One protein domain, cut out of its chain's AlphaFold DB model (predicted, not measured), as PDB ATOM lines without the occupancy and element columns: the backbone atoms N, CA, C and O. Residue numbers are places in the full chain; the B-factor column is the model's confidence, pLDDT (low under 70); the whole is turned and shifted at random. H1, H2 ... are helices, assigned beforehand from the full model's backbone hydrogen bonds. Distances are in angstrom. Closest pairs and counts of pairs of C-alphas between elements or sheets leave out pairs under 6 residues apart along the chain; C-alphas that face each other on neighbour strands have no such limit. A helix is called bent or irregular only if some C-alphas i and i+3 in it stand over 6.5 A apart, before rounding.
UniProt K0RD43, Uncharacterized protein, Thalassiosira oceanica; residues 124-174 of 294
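AT A GLANCE: This is residues 124 to 174 of the 294 residues of an uncharacterized protein of Thalassiosira oceanica (UniProt K0RD43). One helix, H1, has a long unnamed stretch before it and a loop after it that folds back beside it; from that body a second helix, H2, sticks out as an arm with residues 162 to 172. The loop's turn, residues 150 to 154, sticks out past the end of H1. The printed part has 51 residues with two named helices, H1 then H2, and no named strand. Its class is all helix, though under half of the residues, 25 of 51, are in named elements. The whole is loose, with a radius of gyration of the C-alphas of 12.9 A, and spans 33 by 30 by 19 A.

IN THESE COORDINATES: Residues 124 to 136 form no named element; C-alpha 124 is at (46.726, 6.818, -38.781). H1, residues 137 to 149, begins with C-alpha 137 at (39.214, -6.291, -47.171) and measures 18.3 A from first to last C-alpha. H2, residues 161 to 172, measures 16.4 A and ends with C-alpha 172 at (60.852, 4.741, -54.512).

HOW THE PARTS SIT: H1 and H2 are apart, with no C-alpha of the one within 8 A of the other. Residues 149 to 154 stand free, of which 149 belongs to H1. Residues 162 to 174 stand free too, of which 162 to 172 belong to H2. In H1 and H2 every O i to N i+4 pair is within hydrogen-bond range. Neither helix is bent.

THE WHOLE: The C-alphas of Asp 134 and Trp 174, the two farthest apart, are 34.9 A from each other. Without the stretches that stand free, the body has 32 residues and spans 22 by 20 by 17 A. The link from H1 to H2, 11 residues, is long. The printed part has no cut. Its mean pLDDT is 90.3, and residues 173 to 174 are under 70 in this model.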
ATOM      1  N   THR A 124      47.148   6.420 -40.138       91.44
ATOM      2  CA  THR A 124      46.726   6.818 -38.781       91.44
ATOM      3  C   THR A 124      46.227   8.258 -38.672       91.44
ATOM      4  O   THR A 124      45.408   8.555 -37.808       91.44
ATOM      5  N   ASP A 125      46.711   9.150 -39.538       86.06
ATOM      6  CA  ASP A 125      46.368  10.576 -39.529       86.06
ATOM      7  C   ASP A 125      45.041  10.824 -40.275       86.06
ATOM      8  O   ASP A 125      44.361  11.827 -40.055       86.06
ATOM      9  N   VAL A 126      44.658   9.884 -41.150       89.25
ATOM     10  CA  VAL A 126      43.427   9.911 -41.954       89.25
ATOM     11  C   VAL A 126      42.304   9.124 -41.270       89.25
ATOM     12  O   VAL A 126      41.147   9.558 -41.285       89.25
ATOM     13  N   MET A 127      42.631   7.972 -40.675       91.44
ATOM     14  CA  MET A 127      41.685   7.068 -40.022       91.44
ATOM     15  C   MET A 127      42.320   6.223 -38.910       91.44
ATOM     16  O   MET A 127      43.504   5.899 -38.919       91.44
ATOM     17  N   LYS A 128      41.485   5.826 -37.948       93.81
ATOM     18  CA  LYS A 128      41.862   5.004 -36.795       93.81
ATOM     19  C   LYS A 128      42.109   3.554 -37.219       93.81
ATOM     20  O   LYS A 128      41.156   2.802 -37.410       93.81
ATOM     21  N   THR A 129      43.376   3.162 -37.351       93.25
ATOM     22  CA  THR A 129      43.772   1.808 -37.784       93.25
ATOM     23  C   THR A 129      43.301   0.714 -36.824       93.25
ATOM     24  O   THR A 129      42.894  -0.343 -37.285       93.25
ATOM     25  N   GLU A 130      43.229   1.019 -35.524       93.50
ATOM     26  CA  GLU A 130      42.666   0.168 -34.458       93.50
ATOM     27  C   GLU A 130      41.227  -0.329 -34.737       93.50
ATOM     28  O   GLU A 130      40.807  -1.346 -34.201       93.50
ATOM     29  N   LEU A 131      40.455   0.369 -35.586       92.50
ATOM     30  CA  LEU A 131      39.084  -0.012 -35.961       92.50
ATOM     31  C   LEU A 131      39.015  -0.869 -37.240       92.50
ATOM     32  O   LEU A 131      37.919  -1.202 -37.697       92.50
ATOM     33  N   LEU A 132      40.168  -1.176 -37.843       93.25
ATOM     34  CA  LEU A 132      40.296  -1.904 -39.109       93.25
ATOM     35  C   LEU A 132      40.917  -3.298 -38.942       93.25
ATOM     36  O   LEU A 132      40.799  -4.101 -39.860       93.25
ATOM     37  N   GLU A 133      41.565  -3.586 -37.809       93.19
ATOM     38  CA  GLU A 133      42.359  -4.813 -37.606       93.19
ATOM     39  C   GLU A 133      41.527  -6.099 -37.755       93.19
ATOM     40  O   GLU A 133      41.966  -7.037 -38.416       93.19
ATOM     41  N   ASP A 134      40.295  -6.105 -37.238       95.44
ATOM     42  CA  ASP A 134      39.366  -7.245 -37.316       95.44
ATOM     43  C   ASP A 134      38.500  -7.271 -38.596       95.44
ATOM     44  O   ASP A 134      37.591  -8.096 -38.719       95.44
ATOM     45  N   LYS A 135      38.706  -6.344 -39.545       95.75
ATOM     46  CA  LYS A 135      37.812  -6.160 -40.703       95.75
ATOM     47  C   LYS A 135      38.280  -6.892 -41.953       95.75
ATOM     48  O   LYS A 135      39.467  -6.961 -42.263       95.75
ATOM     49  N   SER A 136      37.322  -7.372 -42.743       96.75
ATOM     50  CA  SER A 136      37.612  -7.920 -44.068       96.75
ATOM     51  C   SER A 136      38.025  -6.828 -45.066       96.75
ATOM     52  O   SER A 136      37.637  -5.665 -44.950       96.75
ATOM     53  N   SER A 137      38.774  -7.212 -46.106       94.38
ATOM     54  CA  SER A 137      39.214  -6.291 -47.171       94.38
ATOM     55  C   SER A 137      38.047  -5.542 -47.837       94.38
ATOM     56  O   SER A 137      38.165  -4.355 -48.142       94.38
ATOM     57  N   THR A 138      36.893  -6.200 -48.003       95.81
ATOM     58  CA  THR A 138      35.675  -5.576 -48.544       95.81
ATOM     59  C   THR A 138      35.140  -4.493 -47.607       95.81
ATOM     60  O   THR A 138      34.946  -3.364 -48.042       95.81
ATOM     61  N   GLU A 139      34.999  -4.775 -46.309       96.94
ATOM     62  CA  GLU A 139      34.530  -3.777 -45.336       96.94
ATOM     63  C   GLU A 139      35.483  -2.581 -45.213       96.94
ATOM     64  O   GLU A 139      35.031  -1.443 -45.103       96.94
ATOM     65  N   ILE A 140      36.800  -2.817 -45.239       96.25
ATOM     66  CA  ILE A 140      37.807  -1.742 -45.230       96.25
ATOM     67  C   ILE A 140      37.662  -0.874 -46.489       96.25
ATOM     68  O   ILE A 140      37.745   0.354 -46.403       96.25
ATOM     69  N   SER A 141      37.399  -1.498 -47.641       95.56
ATOM     70  CA  SER A 141      37.165  -0.806 -48.913       95.56
ATOM     71  C   SER A 141      35.920   0.079 -48.856       95.56
ATOM     72  O   SER A 141      36.000   1.260 -49.190       95.56
ATOM     73  N   ASP A 142      34.799  -0.456 -48.372       97.06
ATOM     74  CA  ASP A 142      33.538   0.280 -48.244       97.06
ATOM     75  C   ASP A 142      33.685   1.471 -47.279       97.06
ATOM     76  O   ASP A 142      33.312   2.597 -47.614       97.06
ATOM     77  N   ILE A 143      34.330   1.267 -46.121       95.88
ATOM     78  CA  ILE A 143      34.635   2.334 -45.151       95.88
ATOM     79  C   ILE A 143      35.499   3.433 -45.785       95.88
ATOM     80  O   ILE A 143      35.212   4.620 -45.609       95.88
ATOM     81  N   TRP A 144      36.546   3.062 -46.527       95.62
ATOM     82  CA  TRP A 144      37.441   4.015 -47.190       95.62
ATOM     83  C   TRP A 144      36.724   4.849 -48.257       95.62
ATOM     84  O   TRP A 144      36.972   6.054 -48.362       95.62
ATOM     85  N   LEU A 145      35.827   4.229 -49.030       95.75
ATOM     86  CA  LEU A 145      35.050   4.901 -50.069       95.75
ATOM     87  C   LEU A 145      34.006   5.848 -49.461       95.75
ATOM     88  O   LEU A 145      34.034   7.041 -49.771       95.75
ATOM     89  N   SER A 146      33.165   5.380 -48.531       95.56
ATOM     90  CA  SER A 146      32.139   6.217 -47.884       95.56
ATOM     91  C   SER A 146      32.725   7.392 -47.090       95.56
ATOM     92  O   SER A 146      32.153   8.483 -47.073       95.56
ATOM     93  N   TYR A 147      33.894   7.219 -46.464       93.88
ATOM     94  CA  TYR A 147      34.584   8.307 -45.760       93.88
ATOM     95  C   TYR A 147      35.065   9.425 -46.706       93.88
ATOM     96  O   TYR A 147      35.109  10.591 -46.308       93.88
ATOM     97  N   HIS A 148      35.413   9.098 -47.955       93.38
ATOM     98  CA  HIS A 148      35.876  10.080 -48.941       93.38
ATOM     99  C   HIS A 148      34.764  10.645 -49.831       93.38
ATOM    100  O   HIS A 148      34.893  11.782 -50.271       93.38
ATOM    101  N   GLU A 149      33.669   9.914 -50.052       94.94
ATOM    102  CA  GLU A 149      32.513  10.363 -50.848       94.94
ATOM    103  C   GLU A 149      31.932  11.704 -50.359       94.94
ATOM    104  O   GLU A 149      31.500  12.536 -51.155       94.94
ATOM    105  N   THR A 150      31.977  11.951 -49.048       90.62
ATOM    106  CA  THR A 150      31.448  13.177 -48.424       90.62
ATOM    107  C   THR A 150      32.408  14.376 -48.454       90.62
ATOM    108  O   THR A 150      32.032  15.464 -48.011       90.62
ATOM    109  N   LYS A 151      33.642  14.221 -48.959       89.44
ATOM    110  CA  LYS A 151      34.677  15.268 -48.930       89.44
ATOM    111  C   LYS A 151      34.783  16.016 -50.260       89.44
ATOM    112  O   LYS A 151      35.032  15.425 -51.307       89.44
ATOM    113  N   GLU A 152      34.693  17.346 -50.220       84.75
ATOM    114  CA  GLU A 152      34.942  18.170 -51.410       84.75
ATOM    115  C   GLU A 152      36.406  18.022 -51.872       84.75
ATOM    116  O   GLU A 152      37.331  18.144 -51.070       84.75
ATOM    117  N   ARG A 153      36.619  17.807 -53.179       77.56
ATOM    118  CA  ARG A 153      37.943  17.732 -53.844       77.56
ATOM    119  C   ARG A 153      38.865  16.596 -53.384       77.56
ATOM    120  O   ARG A 153      40.059  16.643 -53.668       77.56
ATOM    121  N   VAL A 154      38.333  15.566 -52.726       81.75
ATOM    122  CA  VAL A 154      39.084  14.354 -52.366       81.75
ATOM    123  C   VAL A 154      38.378  13.136 -52.955       81.75
ATOM    124  O   VAL A 154      37.154  13.074 -52.979       81.75
ATOM    125  N   HIS A 155      39.146  12.156 -53.432       84.81
ATOM    126  CA  HIS A 155      38.610  10.915 -53.987       84.81
ATOM    127  C   HIS A 155      39.245   9.707 -53.300       84.81
ATOM    128  O   HIS A 155      40.465   9.547 -53.316       84.81
ATOM    129  N   GLY A 156      38.409   8.848 -52.718       91.00
ATOM    130  CA  GLY A 156      38.828   7.541 -52.230       91.00
ATOM    131  C   GLY A 156      38.983   6.584 -53.407       91.00
ATOM    132  O   GLY A 156      38.061   6.424 -54.203       91.00
ATOM    133  N   ILE A 157      40.146   5.949 -53.525       93.69
ATOM    134  CA  ILE A 157      40.400   4.869 -54.483       93.69
ATOM    135  C   ILE A 157      40.894   3.657 -53.698       93.69
ATOM    136  O   ILE A 157      41.710   3.807 -52.789       93.69
ATOM    137  N   VAL A 158      40.411   2.472 -54.067       94.50
ATOM    138  CA  VAL A 158      40.892   1.183 -53.563       94.50
ATOM    139  C   VAL A 158      41.628   0.469 -54.695       94.50
ATOM    140  O   VAL A 158      41.167   0.452 -55.838       94.50
ATOM    141  N   ILE A 159      42.785  -0.111 -54.384       93.94
ATOM    142  CA  ILE A 159      43.567  -0.945 -55.298       93.94
ATOM    143  C   ILE A 159      44.009  -2.218 -54.582       93.94
ATOM    144  O   ILE A 159      44.123  -2.242 -53.359       93.94
ATOM    145  N   ASP A 160      44.289  -3.257 -55.364       94.62
ATOM    146  CA  ASP A 160      44.921  -4.478 -54.870       94.62
ATOM    147  C   ASP A 160      46.243  -4.188 -54.122       94.62
ATOM    148  O   ASP A 160      47.007  -3.290 -54.495       94.62
ATOM    149  N   GLY A 161      46.512  -4.974 -53.077       92.56
ATOM    150  CA  GLY A 161      47.646  -4.772 -52.178       92.56
ATOM    151  C   GLY A 161      49.004  -4.972 -52.851       92.56
ATOM    152  O   GLY A 161      49.930  -4.198 -52.595       92.56
ATOM    153  N   ASP A 162      49.137  -5.949 -53.747       95.19
ATOM    154  CA  ASP A 162      50.397  -6.206 -54.449       95.19
ATOM    155  C   ASP A 162      50.612  -5.203 -55.587       95.19
ATOM    156  O   ASP A 162      51.728  -4.706 -55.780       95.19
ATOM    157  N   ARG A 163      49.534  -4.772 -56.257       93.25
ATOM    158  CA  ARG A 163      49.564  -3.606 -57.152       93.25
ATOM    159  C   ARG A 163      50.019  -2.341 -56.414       93.25
ATOM    160  O   ARG A 163      50.843  -1.603 -56.957       93.25
ATOM    161  N   GLY A 164      49.523  -2.102 -55.198       91.19
ATOM    162  CA  GLY A 164      49.918  -0.979 -54.343       91.19
ATOM    163  C   GLY A 164      51.400  -1.010 -53.969       91.19
ATOM    164  O   GLY A 164      52.125  -0.056 -54.262       91.19
ATOM    165  N   LYS A 165      51.887  -2.135 -53.425       92.62
ATOM    166  CA  LYS A 165      53.319  -2.351 -53.134       92.62
ATOM    167  C   LYS A 165      54.191  -2.138 -54.373       92.62
ATOM    168  O   LYS A 165      55.221  -1.474 -54.297       92.62
ATOM    169  N   GLY A 166      53.766  -2.656 -55.528       92.31
ATOM    170  CA  GLY A 166      54.485  -2.502 -56.792       92.31
ATOM    171  C   GLY A 166      54.559  -1.054 -57.288       92.31
ATOM    172  O   GLY A 166      55.562  -0.672 -57.886       92.31
ATOM    173  N   ILE A 167      53.530  -0.234 -57.044       89.12
ATOM    174  CA  ILE A 167      53.576   1.212 -57.326       89.12
ATOM    175  C   ILE A 167      54.597   1.890 -56.410       89.12
ATOM    176  O   ILE A 167      55.485   2.568 -56.917       89.12
ATOM    177  N   LEU A 168      54.520   1.653 -55.095       87.50
ATOM    178  CA  LEU A 168      55.431   2.260 -54.120       87.50
ATOM    179  C   LEU A 168      56.895   1.873 -54.370       87.50
ATOM    180  O   LEU A 168      57.757   2.740 -54.356       87.50
ATOM    181  N   SER A 169      57.175   0.603 -54.682       88.44
ATOM    182  CA  SER A 169      58.527   0.138 -55.016       88.44
ATOM    183  C   SER A 169      59.086   0.797 -56.281       88.44
ATOM    184  O   SER A 169      60.254   1.170 -56.302       88.44
ATOM    185  N   ARG A 170      58.271   0.992 -57.329       84.81
ATOM    186  CA  ARG A 170      58.726   1.694 -58.541       84.81
ATOM    187  C   ARG A 170      58.906   3.194 -58.314       84.81
ATOM    188  O   ARG A 170      59.856   3.751 -58.847       84.81
ATOM    189  N   ALA A 171      58.030   3.822 -57.530       78.50
ATOM    190  CA  ALA A 171      58.122   5.242 -57.191       78.50
ATOM    191  C   ALA A 171      59.299   5.546 -56.247       78.50
ATOM    192  O   ALA A 171      59.927   6.586 -56.381       78.50
ATOM    193  N   ALA A 172      59.649   4.628 -55.340       74.75
ATOM    194  CA  ALA A 172      60.852   4.741 -54.512       74.75
ATOM    195  C   ALA A 172      62.149   4.699 -55.342       74.75
ATOM    196  O   ALA A 172      63.134   5.311 -54.957       74.75
ATOM    197  N   ASN A 173      62.128   4.030 -56.501       68.06
ATOM    198  CA  ASN A 173      63.251   3.986 -57.440       68.06
ATOM    199  C   ASN A 173      63.273   5.174 -58.429       68.06
ATOM    200  O   ASN A 173      64.096   5.182 -59.342       68.06
ATOM    201  N   TRP A 174      62.368   6.154 -58.301       55.91
ATOM    202  CA  TRP A 174      62.434   7.418 -59.050       55.91
ATOM    203  C   TRP A 174      63.309   8.425 -58.291       55.91
ATOM    204  O   TRP A 174      62.823   9.415 -57.746       55.91
TER     205      TRP A 174